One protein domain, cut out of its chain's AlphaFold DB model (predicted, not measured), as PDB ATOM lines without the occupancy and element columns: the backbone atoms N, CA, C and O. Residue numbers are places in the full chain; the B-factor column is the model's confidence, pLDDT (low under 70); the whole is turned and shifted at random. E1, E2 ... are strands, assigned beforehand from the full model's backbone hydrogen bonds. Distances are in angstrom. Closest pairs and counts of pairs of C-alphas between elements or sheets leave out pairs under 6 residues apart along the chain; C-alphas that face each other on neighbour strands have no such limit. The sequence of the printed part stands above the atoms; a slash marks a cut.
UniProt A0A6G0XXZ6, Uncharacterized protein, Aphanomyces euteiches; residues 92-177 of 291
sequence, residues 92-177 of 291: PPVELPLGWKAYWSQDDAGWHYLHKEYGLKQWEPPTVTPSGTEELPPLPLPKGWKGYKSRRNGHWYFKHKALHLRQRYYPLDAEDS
ATOM      1  N   PRO A  92      37.780  -6.210  -0.929       62.88
ATOM      2  CA  PRO A  92      39.025  -5.920  -1.633       62.88
ATOM      3  C   PRO A  92      39.763  -4.744  -0.970       62.88
ATOM      4  O   PRO A  92      39.105  -3.842  -0.454       62.88
ATOM      5  N   PRO A  93      41.107  -4.697  -1.020       55.56
ATOM      6  CA  PRO A  93      41.910  -3.652  -0.371       55.56
ATOM      7  C   PRO A  93      41.795  -2.264  -1.035       55.56
ATOM      8  O   PRO A  93      42.563  -1.365  -0.712       55.56
ATOM      9  N   VAL A  94      40.870  -2.093  -1.982       62.56
ATOM     10  CA  VAL A  94      40.578  -0.820  -2.643       62.56
ATOM     11  C   VAL A  94      39.616  -0.036  -1.759       62.56
ATOM     12  O   VAL A  94      38.500  -0.495  -1.505       62.56
ATOM     13  N   GLU A  95      40.027   1.154  -1.322       67.94
ATOM     14  CA  GLU A  95      39.117   2.107  -0.690       67.94
ATOM     15  C   GLU A  95      38.000   2.468  -1.676       67.94
ATOM     16  O   GLU A  95      38.244   2.958  -2.779       67.94
ATOM     17  N   LEU A  96      36.758   2.163  -1.300       73.81
ATOM     18  CA  LEU A  96      35.592   2.467  -2.122       73.81
ATOM     19  C   LEU A  96      35.233   3.953  -1.963       73.81
ATOM     20  O   LEU A  96      35.328   4.466  -0.844       73.81
ATOM     21  N   PRO A  97      34.745   4.639  -3.016       75.00
ATOM     22  CA  PRO A  97      34.241   5.995  -2.863       75.00
ATOM     23  C   PRO A  97      33.057   6.032  -1.891       75.00
ATOM     24  O   PRO A  97      32.357   5.033  -1.681       75.00
ATOM     25  N   LEU A  98      32.815   7.209  -1.314       76.69
ATOM     26  CA  LEU A  98      31.761   7.424  -0.328       76.69
ATOM     27  C   LEU A  98      30.405   6.879  -0.820       76.69
ATOM     28  O   LEU A  98      30.012   7.099  -1.959       76.69
ATOM     29  N   GLY A  99      29.703   6.141   0.046       77.06
ATOM     30  CA  GLY A  99      28.384   5.560  -0.248       77.06
ATOM     31  C   GLY A  99      28.392   4.182  -0.930       77.06
ATOM     32  O   GLY A  99      27.394   3.452  -0.829       77.06
ATOM     33  N   TRP A 100      29.509   3.758  -1.531       82.38
ATOM     34  CA  TRP A 100      29.667   2.410  -2.085       82.38
ATOM     35  C   TRP A 100      29.958   1.352  -1.017       82.38
ATOM     36  O   TRP A 100      30.699   1.569  -0.059       82.38
ATOM     37  N   LYS A 101      29.396   0.155  -1.208       82.50
ATOM     38  CA  LYS A 101      29.679  -1.035  -0.396       82.50
ATOM     39  C   LYS A 101      29.904  -2.251  -1.281       82.50
ATOM     40  O   LYS A 101      29.080  -2.542  -2.151       82.50
ATOM     41  N   ALA A 102      30.989  -2.975  -1.030       79.31
ATOM     42  CA  ALA A 102      31.253  -4.257  -1.664       79.31
ATOM     43  C   ALA A 102      30.473  -5.380  -0.953       79.31
ATOM     44  O   ALA A 102      30.387  -5.409   0.275       79.31
ATOM     45  N   TYR A 103      29.922  -6.322  -1.718       76.88
ATOM     46  CA  TYR A 103      29.358  -7.575  -1.220       76.88
ATOM     47  C   TYR A 103      29.789  -8.753  -2.092       76.88
ATOM     48  O   TYR A 103      29.965  -8.632  -3.304       76.88
ATOM     49  N   TRP A 104      29.960  -9.903  -1.451       69.38
ATOM     50  CA  TRP A 104      30.298 -11.155  -2.108       69.38
ATOM     51  C   TRP A 104      29.021 -11.915  -2.472       69.38
ATOM     52  O   TRP A 104      28.166 -12.116  -1.610       69.38
ATOM     53  N   SER A 105      28.893 -12.349  -3.728       74.06
ATOM     54  CA  SER A 105      27.861 -13.304  -4.147       74.06
ATOM     55  C   SER A 105      28.459 -14.703  -4.170       74.06
ATOM     56  O   SER A 105      29.461 -14.933  -4.850       74.06
ATOM     57  N   GLN A 106      27.845 -15.630  -3.431       68.06
ATOM     58  CA  GLN A 106      28.199 -17.049  -3.484       68.06
ATOM     59  C   GLN A 106      27.783 -17.667  -4.828       68.06
ATOM     60  O   GLN A 106      28.567 -18.416  -5.403       68.06
ATOM     61  N   ASP A 107      26.615 -17.285  -5.360       70.19
ATOM     62  CA  ASP A 107      26.055 -17.820  -6.611       70.19
ATOM     63  C   ASP A 107      26.919 -17.486  -7.838       70.19
ATOM     64  O   ASP A 107      27.145 -18.329  -8.702       70.19
ATOM     65  N   ASP A 108      27.421 -16.248  -7.909       69.50
ATOM     66  CA  ASP A 108      28.263 -15.773  -9.017       69.50
ATOM     67  C   ASP A 108      29.770 -15.965  -8.758       69.50
ATOM     68  O   ASP A 108      30.577 -15.556  -9.596       69.50
ATOM     69  N   ALA A 109      30.145 -16.485  -7.580       70.50
ATOM     70  CA  ALA A 109      31.513 -16.508  -7.048       70.50
ATOM     71  C   ALA A 109      32.274 -15.192  -7.320       70.50
ATOM     72  O   ALA A 109      33.387 -15.186  -7.853       70.50
ATOM     73  N   GLY A 110      31.643 -14.054  -7.010       71.00
ATOM     74  CA  GLY A 110      32.098 -12.763  -7.519       71.00
ATOM     75  C   GLY A 110      31.741 -11.558  -6.662       71.00
ATOM     76  O   GLY A 110      30.662 -11.464  -6.061       71.00
ATOM     77  N   TRP A 111      32.651 -10.584  -6.672       75.44
ATOM     78  CA  TRP A 111      32.431  -9.280  -6.066       75.44
ATOM     79  C   TRP A 111      31.365  -8.476  -6.789       75.44
ATOM     80  O   TRP A 111      31.203  -8.511  -8.008       75.44
ATOM     81  N   HIS A 112      30.642  -7.728  -5.980       82.69
ATOM     82  CA  HIS A 112      29.597  -6.830  -6.385       82.69
ATOM     83  C   HIS A 112      29.700  -5.550  -5.573       82.69
ATOM     84  O   HIS A 112      30.060  -5.583  -4.401       82.69
ATOM     85  N   TYR A 113      29.284  -4.436  -6.157       84.50
ATOM     86  CA  TYR A 113      29.355  -3.130  -5.521       84.50
ATOM     87  C   TYR A 113      27.967  -2.497  -5.583       84.50
ATOM     88  O   TYR A 113      27.296  -2.562  -6.617       84.50
ATOM     89  N   LEU A 114      27.499  -1.946  -4.463       86.56
ATOM     90  CA  LEU A 114      26.195  -1.300  -4.327       86.56
ATOM     91  C   LEU A 114      26.362   0.101  -3.737       86.56
ATOM     92  O   LEU A 114      26.901   0.232  -2.639       86.56
ATOM     93  N   HIS A 115      25.815   1.115  -4.401       86.12
ATOM     94  CA  HIS A 115      25.572   2.418  -3.790       86.12
ATOM     95  C   HIS A 115      24.136   2.424  -3.257       86.12
ATOM     96  O   HIS A 115      23.180   2.428  -4.036       86.12
ATOM     97  N   LYS A 116      23.958   2.347  -1.930       80.75
ATOM     98  CA  LYS A 116      22.625   2.100  -1.333       80.75
ATOM     99  C   LYS A 116      21.649   3.254  -1.584       80.75
ATOM    100  O   LYS A 116      20.500   2.995  -1.919       80.75
ATOM    101  N   GLU A 117      22.123   4.483  -1.413       75.75
ATOM    102  CA  GLU A 117      21.356   5.727  -1.561       75.75
ATOM    103  C   GLU A 117      20.806   5.896  -2.985       75.75
ATOM    104  O   GLU A 117      19.597   5.917  -3.188       75.75
ATOM    105  N   TYR A 118      21.691   5.864  -3.980       78.56
ATOM    106  CA  TYR A 118      21.353   5.991  -5.398       78.56
ATOM    107  C   TYR A 118      20.839   4.710  -6.077       78.56
ATOM    108  O   TYR A 118      20.585   4.705  -7.278       78.56
ATOM    109  N   GLY A 119      20.715   3.591  -5.357       83.75
ATOM    110  CA  GLY A 119      20.219   2.328  -5.919       83.75
ATOM    111  C   GLY A 119      21.063   1.746  -7.068       83.75
ATOM    112  O   GLY A 119      20.531   0.981  -7.878       83.75
ATOM    113  N   LEU A 120      22.352   2.094  -7.148       87.31
ATOM    114  CA  LEU A 120      23.274   1.659  -8.206       87.31
ATOM    115  C   LEU A 120      23.947   0.329  -7.851       87.31
ATOM    116  O   LEU A 120      24.377   0.134  -6.716       87.31
ATOM    117  N   LYS A 121      24.090  -0.572  -8.830       89.38
ATOM    118  CA  LYS A 121      24.827  -1.843  -8.719       89.38
ATOM    119  C   LYS A 121      25.867  -1.975  -9.836       89.38
ATOM    120  O   LYS A 121      25.536  -1.843 -11.012       89.38
ATOM    121  N   GLN A 122      27.095  -2.346  -9.495       87.06
ATOM    122  CA  GLN A 122      28.118  -2.741 -10.468       87.06
ATOM    123  C   GLN A 122      28.896  -3.983 -10.016       87.06
ATOM    124  O   GLN A 122      28.637  -4.542  -8.949       87.06
ATOM    125  N   TRP A 123      29.781  -4.461 -10.889       80.75
ATOM    126  CA  TRP A 123      30.476  -5.754 -10.788       80.75
ATOM    127  C   TRP A 123      32.002  -5.606 -10.820       80.75
ATOM    128  O   TRP A 123      32.728  -6.538 -10.499       80.75
ATOM    129  N   GLU A 124      32.467  -4.426 -11.210       78.62
ATOM    130  CA  GLU A 124      33.854  -3.979 -11.137       78.62
ATOM    131  C   GLU A 124      33.953  -2.980  -9.978       78.62
ATOM    132  O   GLU A 124      32.953  -2.307  -9.694       78.62
ATOM    133  N   PRO A 125      35.096  -2.900  -9.277       75.00
ATOM    134  CA  PRO A 125      35.257  -1.941  -8.194       75.00
ATOM    135  C   PRO A 125      35.079  -0.509  -8.724       75.00
ATOM    136  O   PRO A 125      35.647  -0.189  -9.770       75.00
ATOM    137  N   PRO A 126      34.314   0.357  -8.032       73.19
ATOM    138  CA  PRO A 126      34.255   1.779  -8.356       73.19
ATOM    139  C   PRO A 126      35.657   2.388  -8.261       73.19
ATOM    140  O   PRO A 126      36.245   2.447  -7.182       73.19
ATOM    141  N   THR A 127      36.204   2.822  -9.394       67.12
ATOM    142  CA  THR A 127      37.524   3.447  -9.468       67.12
ATOM    143  C   THR A 127      37.426   4.943  -9.198       67.12
ATOM    144  O   THR A 127      36.743   5.666  -9.922       67.12
ATOM    145  N   VAL A 128      38.173   5.425  -8.203       58.62
ATOM    146  CA  VAL A 128      38.443   6.858  -8.041       58.62
ATOM    147  C   VAL A 128      39.509   7.253  -9.063       58.62
ATOM    148  O   VAL A 128      40.700   7.017  -8.868       58.62
ATOM    149  N   THR A 129      39.085   7.818 -10.192       53.81
ATOM    150  CA  THR A 129      39.989   8.438 -11.175       53.81
ATOM    151  C   THR A 129      40.705   9.639 -10.523       53.81
ATOM    152  O   THR A 129      40.079  10.308  -9.700       53.81
ATOM    153  N   PRO A 130      41.957  10.001 -10.881       45.12
ATOM    154  CA  PRO A 130      42.662  11.136 -10.256       45.12
ATOM    155  C   PRO A 130      41.968  12.504 -10.396       45.12
ATOM    156  O   PRO A 130      42.308  13.446  -9.690       45.12
ATOM    157  N   SER A 131      40.980  12.611 -11.288       46.38
ATOM    158  CA  SER A 131      40.069  13.750 -11.450       46.38
ATOM    159  C   SER A 131      38.873  13.758 -10.477       46.38
ATOM    160  O   SER A 131      37.983  14.591 -10.621       46.38
ATOM    161  N   GLY A 132      38.809  12.837  -9.509       45.81
ATOM    162  CA  GLY A 132      37.827  12.812  -8.414       45.81
ATOM    163  C   GLY A 132      36.419  12.320  -8.772       45.81
ATOM    164  O   GLY A 132      35.661  11.961  -7.873       45.81
ATOM    165  N   THR A 133      36.070  12.248 -10.057       46.75
ATOM    166  CA  THR A 133      34.713  11.906 -10.511       46.75
ATOM    167  C   THR A 133      34.657  10.488 -11.085       46.75
ATOM    168  O   THR A 133      35.202  10.212 -12.156       46.75
ATOM    169  N   GLU A 134      33.965   9.584 -10.389       56.59
ATOM    170  CA  GLU A 134      33.412   8.374 -11.005       56.59
ATOM    171  C   GLU A 134      32.295   8.799 -11.974       56.59
ATOM    172  O   GLU A 134      31.433   9.594 -11.597       56.59
ATOM    173  N   GLU A 135      32.274   8.274 -13.206       66.81
ATOM    174  CA  GLU A 135      31.186   8.531 -14.166       66.81
ATOM    175  C   GLU A 135      29.920   7.743 -13.768       66.81
ATOM    176  O   GLU A 135      29.536   6.710 -14.339       66.81
ATOM    177  N   LEU A 136      29.297   8.227 -12.696       71.31
ATOM    178  CA  LEU A 136      27.958   7.868 -12.269       71.31
ATOM    179  C   LEU A 136      26.952   8.304 -13.350       71.31
ATOM    180  O   LEU A 136      27.207   9.255 -14.094       71.31
ATOM    181  N   PRO A 137      25.792   7.631 -13.464       68.19
ATOM    182  CA  PRO A 137      24.699   8.184 -14.253       68.19
ATOM    183  C   PRO A 137      24.232   9.510 -13.616       68.19
ATOM    184  O   PRO A 137      24.622   9.808 -12.486       68.19
ATOM    185  N   PRO A 138      23.353  10.285 -14.278       66.31
ATOM    186  CA  PRO A 138      22.618  11.352 -13.604       66.31
ATOM    187  C   PRO A 138      21.971  10.842 -12.303       66.31
ATOM    188  O   PRO A 138      21.658   9.656 -12.187       66.31
ATOM    189  N   LEU A 139      21.814  11.711 -11.308       70.25
ATOM    190  CA  LEU A 139      21.279  11.367  -9.988       70.25
ATOM    191  C   LEU A 139      20.424  12.523  -9.446       70.25
ATOM    192  O   LEU A 139      20.718  13.671  -9.779       70.25
ATOM    193  N   PRO A 140      19.413  12.252  -8.597       66.44
ATOM    194  CA  PRO A 140      19.005  10.944  -8.066       66.44
ATOM    195  C   PRO A 140      18.183  10.109  -9.062       66.44
ATOM    196  O   PRO A 140      17.483  10.657  -9.910       66.44
ATOM    197  N   LEU A 141      18.237   8.774  -8.937       67.25
ATOM    198  CA  LEU A 141      17.388   7.885  -9.740       67.25
ATOM    199  C   LEU A 141      15.899   8.062  -9.398       67.25
ATOM    200  O   LEU A 141      15.556   8.016  -8.213       67.25
ATOM    201  N   PRO A 142      15.017   8.084 -10.413       70.56
ATOM    202  CA  PRO A 142      13.579   8.019 -10.225       70.56
ATOM    203  C   PRO A 142      13.074   6.897  -9.333       70.56
ATOM    204  O   PRO A 142      13.619   5.785  -9.279       70.56
ATOM    205  N   LYS A 143      11.947   7.165  -8.675       73.00
ATOM    206  CA  LYS A 143      11.361   6.251  -7.692       73.00
ATOM    207  C   LYS A 143      11.102   4.866  -8.300       73.00
ATOM    208  O   LYS A 143      10.395   4.714  -9.287       73.00
ATOM    209  N   GLY A 144      11.674   3.835  -7.674       73.44
ATOM    210  CA  GLY A 144      11.524   2.430  -8.082       73.44
ATOM    211  C   GLY A 144      12.496   1.949  -9.171       73.44
ATOM    212  O   GLY A 144      12.590   0.736  -9.409       73.44
ATOM    213  N   TRP A 145      13.261   2.851  -9.791       81.62
ATOM    214  CA  TRP A 145      14.334   2.501 -10.718       81.62
ATOM    215  C   TRP A 145      15.625   2.126  -9.985       81.62
ATOM    216  O   TRP A 145      15.891   2.551  -8.862       81.62
ATOM    217  N   LYS A 146      16.436   1.281 -10.628       88.56
ATOM    218  CA  LYS A 146      17.788   0.917 -10.185       88.56
ATOM    219  C   LYS A 146      18.746   0.916 -11.367       88.56
ATOM    220  O   LYS A 146      18.393   0.409 -12.438       88.56
ATOM    221  N   GLY A 147      19.940   1.459 -11.162       89.25
ATOM    222  CA  GLY A 147      21.006   1.533 -12.161       89.25
ATOM    223  C   GLY A 147      21.958   0.346 -12.053       89.25
ATOM    224  O   GLY A 147      22.265  -0.131 -10.963       89.25
ATOM    225  N   TYR A 148      22.424  -0.149 -13.195       89.75
ATOM    226  CA  TYR A 148      23.305  -1.306 -13.299       89.75
ATOM    227  C   TYR A 148      24.413  -1.040 -14.317       89.75
ATOM    228  O   TYR A 148      24.113  -0.785 -15.485       89.75
ATOM    229  N   LYS A 149      25.681  -1.162 -13.921       85.31
ATOM    230  CA  LYS A 149      26.805  -1.078 -14.864       85.31
ATOM    231  C   LYS A 149      27.009  -2.424 -15.563       85.31
ATOM    232  O   LYS A 149      26.905  -3.490 -14.945       85.31
ATOM    233  N   SER A 150      27.223  -2.401 -16.872       81.88
ATOM    234  CA  SER A 150      27.309  -3.596 -17.713       81.88
ATOM    235  C   SER A 150      28.738  -4.138 -17.811       81.88
ATOM    236  O   SER A 150      29.594  -3.512 -18.430       81.88
ATOM    237  N   ARG A 151      28.956  -5.372 -17.329       77.81
ATOM    238  CA  ARG A 151      30.231  -6.127 -17.430       77.81
ATOM    239  C   ARG A 151      30.797  -6.288 -18.849       77.81
ATOM    240  O   ARG A 151      31.922  -6.731 -19.003       77.81
ATOM    241  N   ARG A 152      29.995  -6.049 -19.895       74.12
ATOM    242  CA  ARG A 152      30.403  -6.268 -21.297       74.12
ATOM    243  C   ARG A 152      30.920  -5.020 -22.004       74.12
ATOM    244  O   ARG A 152      31.526  -5.154 -23.059       74.12
ATOM    245  N   ASN A 153      30.593  -3.831 -21.506       77.38
ATOM    246  CA  ASN A 153      30.849  -2.575 -22.220       77.38
ATOM    247  C   ASN A 153      30.893  -1.335 -21.309       77.38
ATOM    248  O   ASN A 153      30.754  -0.226 -21.813       77.38
ATOM    249  N   GLY A 154      30.995  -1.497 -19.985       76.38
ATOM    250  CA  GLY A 154      31.090  -0.399 -19.011       76.38
ATOM    251  C   GLY A 154      29.847   0.493 -18.871       76.38
ATOM    252  O   GLY A 154      29.721   1.206 -17.881       76.38
ATOM    253  N   HIS A 155      28.903   0.452 -19.812       80.50
ATOM    254  CA  HIS A 155      27.752   1.350 -19.828       80.50
ATOM    255  C   HIS A 155      26.712   1.024 -18.753       80.50
ATOM    256  O   HIS A 155      26.412  -0.141 -18.463       80.50
ATOM    257  N   TRP A 156      26.089   2.078 -18.236       84.75
ATOM    258  CA  TRP A 156      24.901   1.989 -17.400       84.75
ATOM    259  C   TRP A 156      23.675   1.502 -18.186       84.75
ATOM    260  O   TRP A 156      23.518   1.747 -19.383       84.75
ATOM    261  N   TYR A 157      22.798   0.783 -17.493       85.06
ATOM    262  CA  TYR A 157      21.436   0.474 -17.908       85.06
ATOM    263  C   TYR A 157      20.540   0.415 -16.666       85.06
ATOM    264  O   TYR A 157      21.012   0.171 -15.556       85.06
ATOM    265  N   PHE A 158      19.235   0.590 -16.835       85.88
ATOM    266  CA  PHE A 158      18.308   0.805 -15.725       85.88
ATOM    267  C   PHE A 158      17.176  -0.221 -15.760       85.88
ATOM    268  O   PHE A 158      16.781  -0.687 -16.834       85.88
ATOM    269  N   LYS A 159      16.670  -0.617 -14.588       81.50
ATOM    270  CA  LYS A 159      15.529  -1.537 -14.442       81.50
ATOM    271  C   LYS A 159      14.524  -1.001 -13.427       81.50
ATOM    272  O   LYS A 159      14.931  -0.583 -12.344       81.50
ATOM    273  N   HIS A 160      13.233  -1.122 -13.730       77.12
ATOM    274  CA  HIS A 160      12.140  -0.845 -12.797       77.12
ATOM    275  C   HIS A 160      11.456  -2.158 -12.401       77.12
ATOM    276  O   HIS A 160      10.707  -2.738 -13.191       77.12
ATOM    277  N   LYS A 161      11.722  -2.662 -11.186       74.75
ATOM    278  CA  LYS A 161      11.309  -4.028 -10.791       74.75
ATOM    279  C   LYS A 161       9.788  -4.217 -10.839       74.75
ATOM    280  O   LYS A 161       9.338  -5.235 -11.347       74.75
ATOM    281  N   ALA A 162       9.019  -3.248 -10.339       62.62
ATOM    282  CA  ALA A 162       7.561  -3.361 -10.217       62.62
ATOM    283  C   ALA A 162       6.798  -3.215 -11.549       62.62
ATOM    284  O   ALA A 162       5.635  -3.585 -11.617       62.62
ATOM    285  N   LEU A 163       7.449  -2.706 -12.603       59.84
ATOM    286  CA  LEU A 163       6.864  -2.586 -13.952       59.84
ATOM    287  C   LEU A 163       7.536  -3.537 -14.959       59.84
ATOM    288  O   LEU A 163       7.257  -3.473 -16.150       59.84
ATOM    289  N   HIS A 164       8.466  -4.382 -14.498       64.19
ATOM    290  CA  HIS A 164       9.298  -5.264 -15.327       64.19
ATOM    291  C   HIS A 164      10.057  -4.563 -16.478       64.19
ATOM    292  O   HIS A 164      10.497  -5.214 -17.425       64.19
ATOM    293  N   LEU A 165      10.278  -3.245 -16.381       64.12
ATOM    294  CA  LEU A 165      10.957  -2.460 -17.414       64.12
ATOM    295  C   LEU A 165      12.480  -2.587 -17.318       64.12
ATOM    296  O   LEU A 165      13.057  -2.682 -16.229       64.12
ATOM    297  N   ARG A 166      13.139  -2.513 -18.477       73.00
ATOM    298  CA  ARG A 166      14.593  -2.389 -18.623       73.00
ATOM    299  C   ARG A 166      14.904  -1.470 -19.800       73.00
ATOM    300  O   ARG A 166      14.392  -1.698 -20.889       73.00
ATOM    301  N   GLN A 167      15.803  -0.512 -19.609       71.19
ATOM    302  CA  GLN A 167      16.226   0.426 -20.652       71.19
ATOM    303  C   GLN A 167      17.720   0.754 -20.563       71.19
ATOM    304  O   GLN A 167      18.346   0.550 -19.523       71.19
ATOM    305  N   ARG A 168      18.300   1.228 -21.671       67.69
ATOM    306  CA  ARG A 168      19.715   1.637 -21.748       67.69
ATOM    307  C   ARG A 168      19.937   3.078 -21.280       67.69
ATOM    308  O   ARG A 168      20.971   3.365 -20.696       67.69
ATOM    309  N   TYR A 169      18.973   3.954 -21.536       68.50
ATOM    310  CA  TYR A 169      19.055   5.381 -21.234       68.50
ATOM    311  C   TYR A 169      18.490   5.705 -19.857       68.50
ATOM    312  O   TYR A 169      17.732   4.912 -19.292       68.50
ATOM    313  N   TYR A 170      18.868   6.866 -19.328       67.44
ATOM    314  CA  TYR A 170      18.437   7.323 -18.016       67.44
ATOM    315  C   TYR A 170      16.902   7.339 -17.910       67.44
ATOM    316  O   TYR A 170      16.249   7.894 -18.797       67.44
ATOM    317  N   PRO A 171      16.293   6.693 -16.902       64.12
ATOM    318  CA  PRO A 171      14.890   6.903 -16.605       64.12
ATOM    319  C   PRO A 171      14.751   8.318 -16.067       64.12
ATOM    320  O   PRO A 171      15.478   8.701 -15.161       64.12
ATOM    321  N   LEU A 172      13.833   9.078 -16.645       57.91
ATOM    322  CA  LEU A 172      13.399  10.359 -16.103       57.91
ATOM    323  C   LEU A 172      12.233  10.072 -15.141       57.91
ATOM    324  O   LEU A 172      11.600   9.015 -15.259       57.91
ATOM    325  N   ASP A 173      12.012  10.934 -14.146       44.41
ATOM    326  CA  ASP A 173      10.970  10.718 -13.126       44.41
ATOM    327  C   ASP A 173       9.561  10.752 -13.738       44.41
ATOM    328  O   ASP A 173       9.424  10.871 -14.949       44.41
ATOM    329  N   ALA A 174       8.496  10.589 -12.947       44.91
ATOM    330  CA  ALA A 174       7.138  10.858 -13.445       44.91
ATOM    331  C   ALA A 174       6.881  12.378 -13.535       44.91
ATOM    332  O   ALA A 174       6.537  12.901 -14.587       44.91
ATOM    333  N   GLU A 175       7.181  13.109 -12.460       40.91
ATOM    334  CA  GLU A 175       7.036  14.574 -12.404       40.91
ATOM    335  C   GLU A 175       7.980  15.301 -13.382       40.91
ATOM    336  O   GLU A 175       7.610  16.306 -13.978       40.91
ATOM    337  N   ASP A 176       9.185  14.753 -13.580       45.50
ATOM    338  CA  ASP A 176      10.181  15.230 -14.552       45.50
ATOM    339  C   ASP A 176      10.185  14.356 -15.824       45.50
ATOM    340  O   ASP A 176      11.161  14.298 -16.582       45.50
ATOM    341  N   SER A 177       9.103  13.597 -16.058       45.22
ATOM    342  CA  SER A 177       9.007  12.779 -17.260       45.22
ATOM    343  C   SER A 177       8.738  13.684 -18.443       45.22
ATOM    344  O   SER A 177       7.745  14.419 -18.439       45.22
TER     345      SER A 177
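Overview. This is residues 92 to 177 of the 291 residues of an uncharacterized protein of Aphanomyces euteiches (UniProt A0A6G0XXZ6). Little regular structure is here: two small meanders, E1 E2 E3 and E4 E5 E6, each strand antiparallel to the one before, sit side by side in one strongly twisted sheet, with a long loop, residues 123 to 144, swinging out between them. The 86 printed residues have six named strands, E1 to E6 in chain and sheet order, mixed, all strand, with 28 residues in them. It is compact, radius of gyration of the C-alphas 13.5 A, spanning 41 by 35 by 23 A.

Along the chain. Find C-alpha 100 at (29.667, 2.410, -2.085), where E1, residues 100 to 105, begins its 16.0 A. Then come E2, 110 to 115, 16.9 A; E3, 120 to 122; E4, 145 to 149; E5, 156 to 160; and E6, 165 to 167, ending at (16.226, 0.426, -20.652).

Arrangement. Look first at inner strands E3 and E4, parallel at 24 degrees; N 121 and O 147, 2.8 A apart, are within hydrogen-bond range. Edge strands E1 and E6 are apart.

Size, cuts and confidence. The printed part has no cut. The link E3 to E4 is long. Confidence is low at, among others, residues 127 to 135.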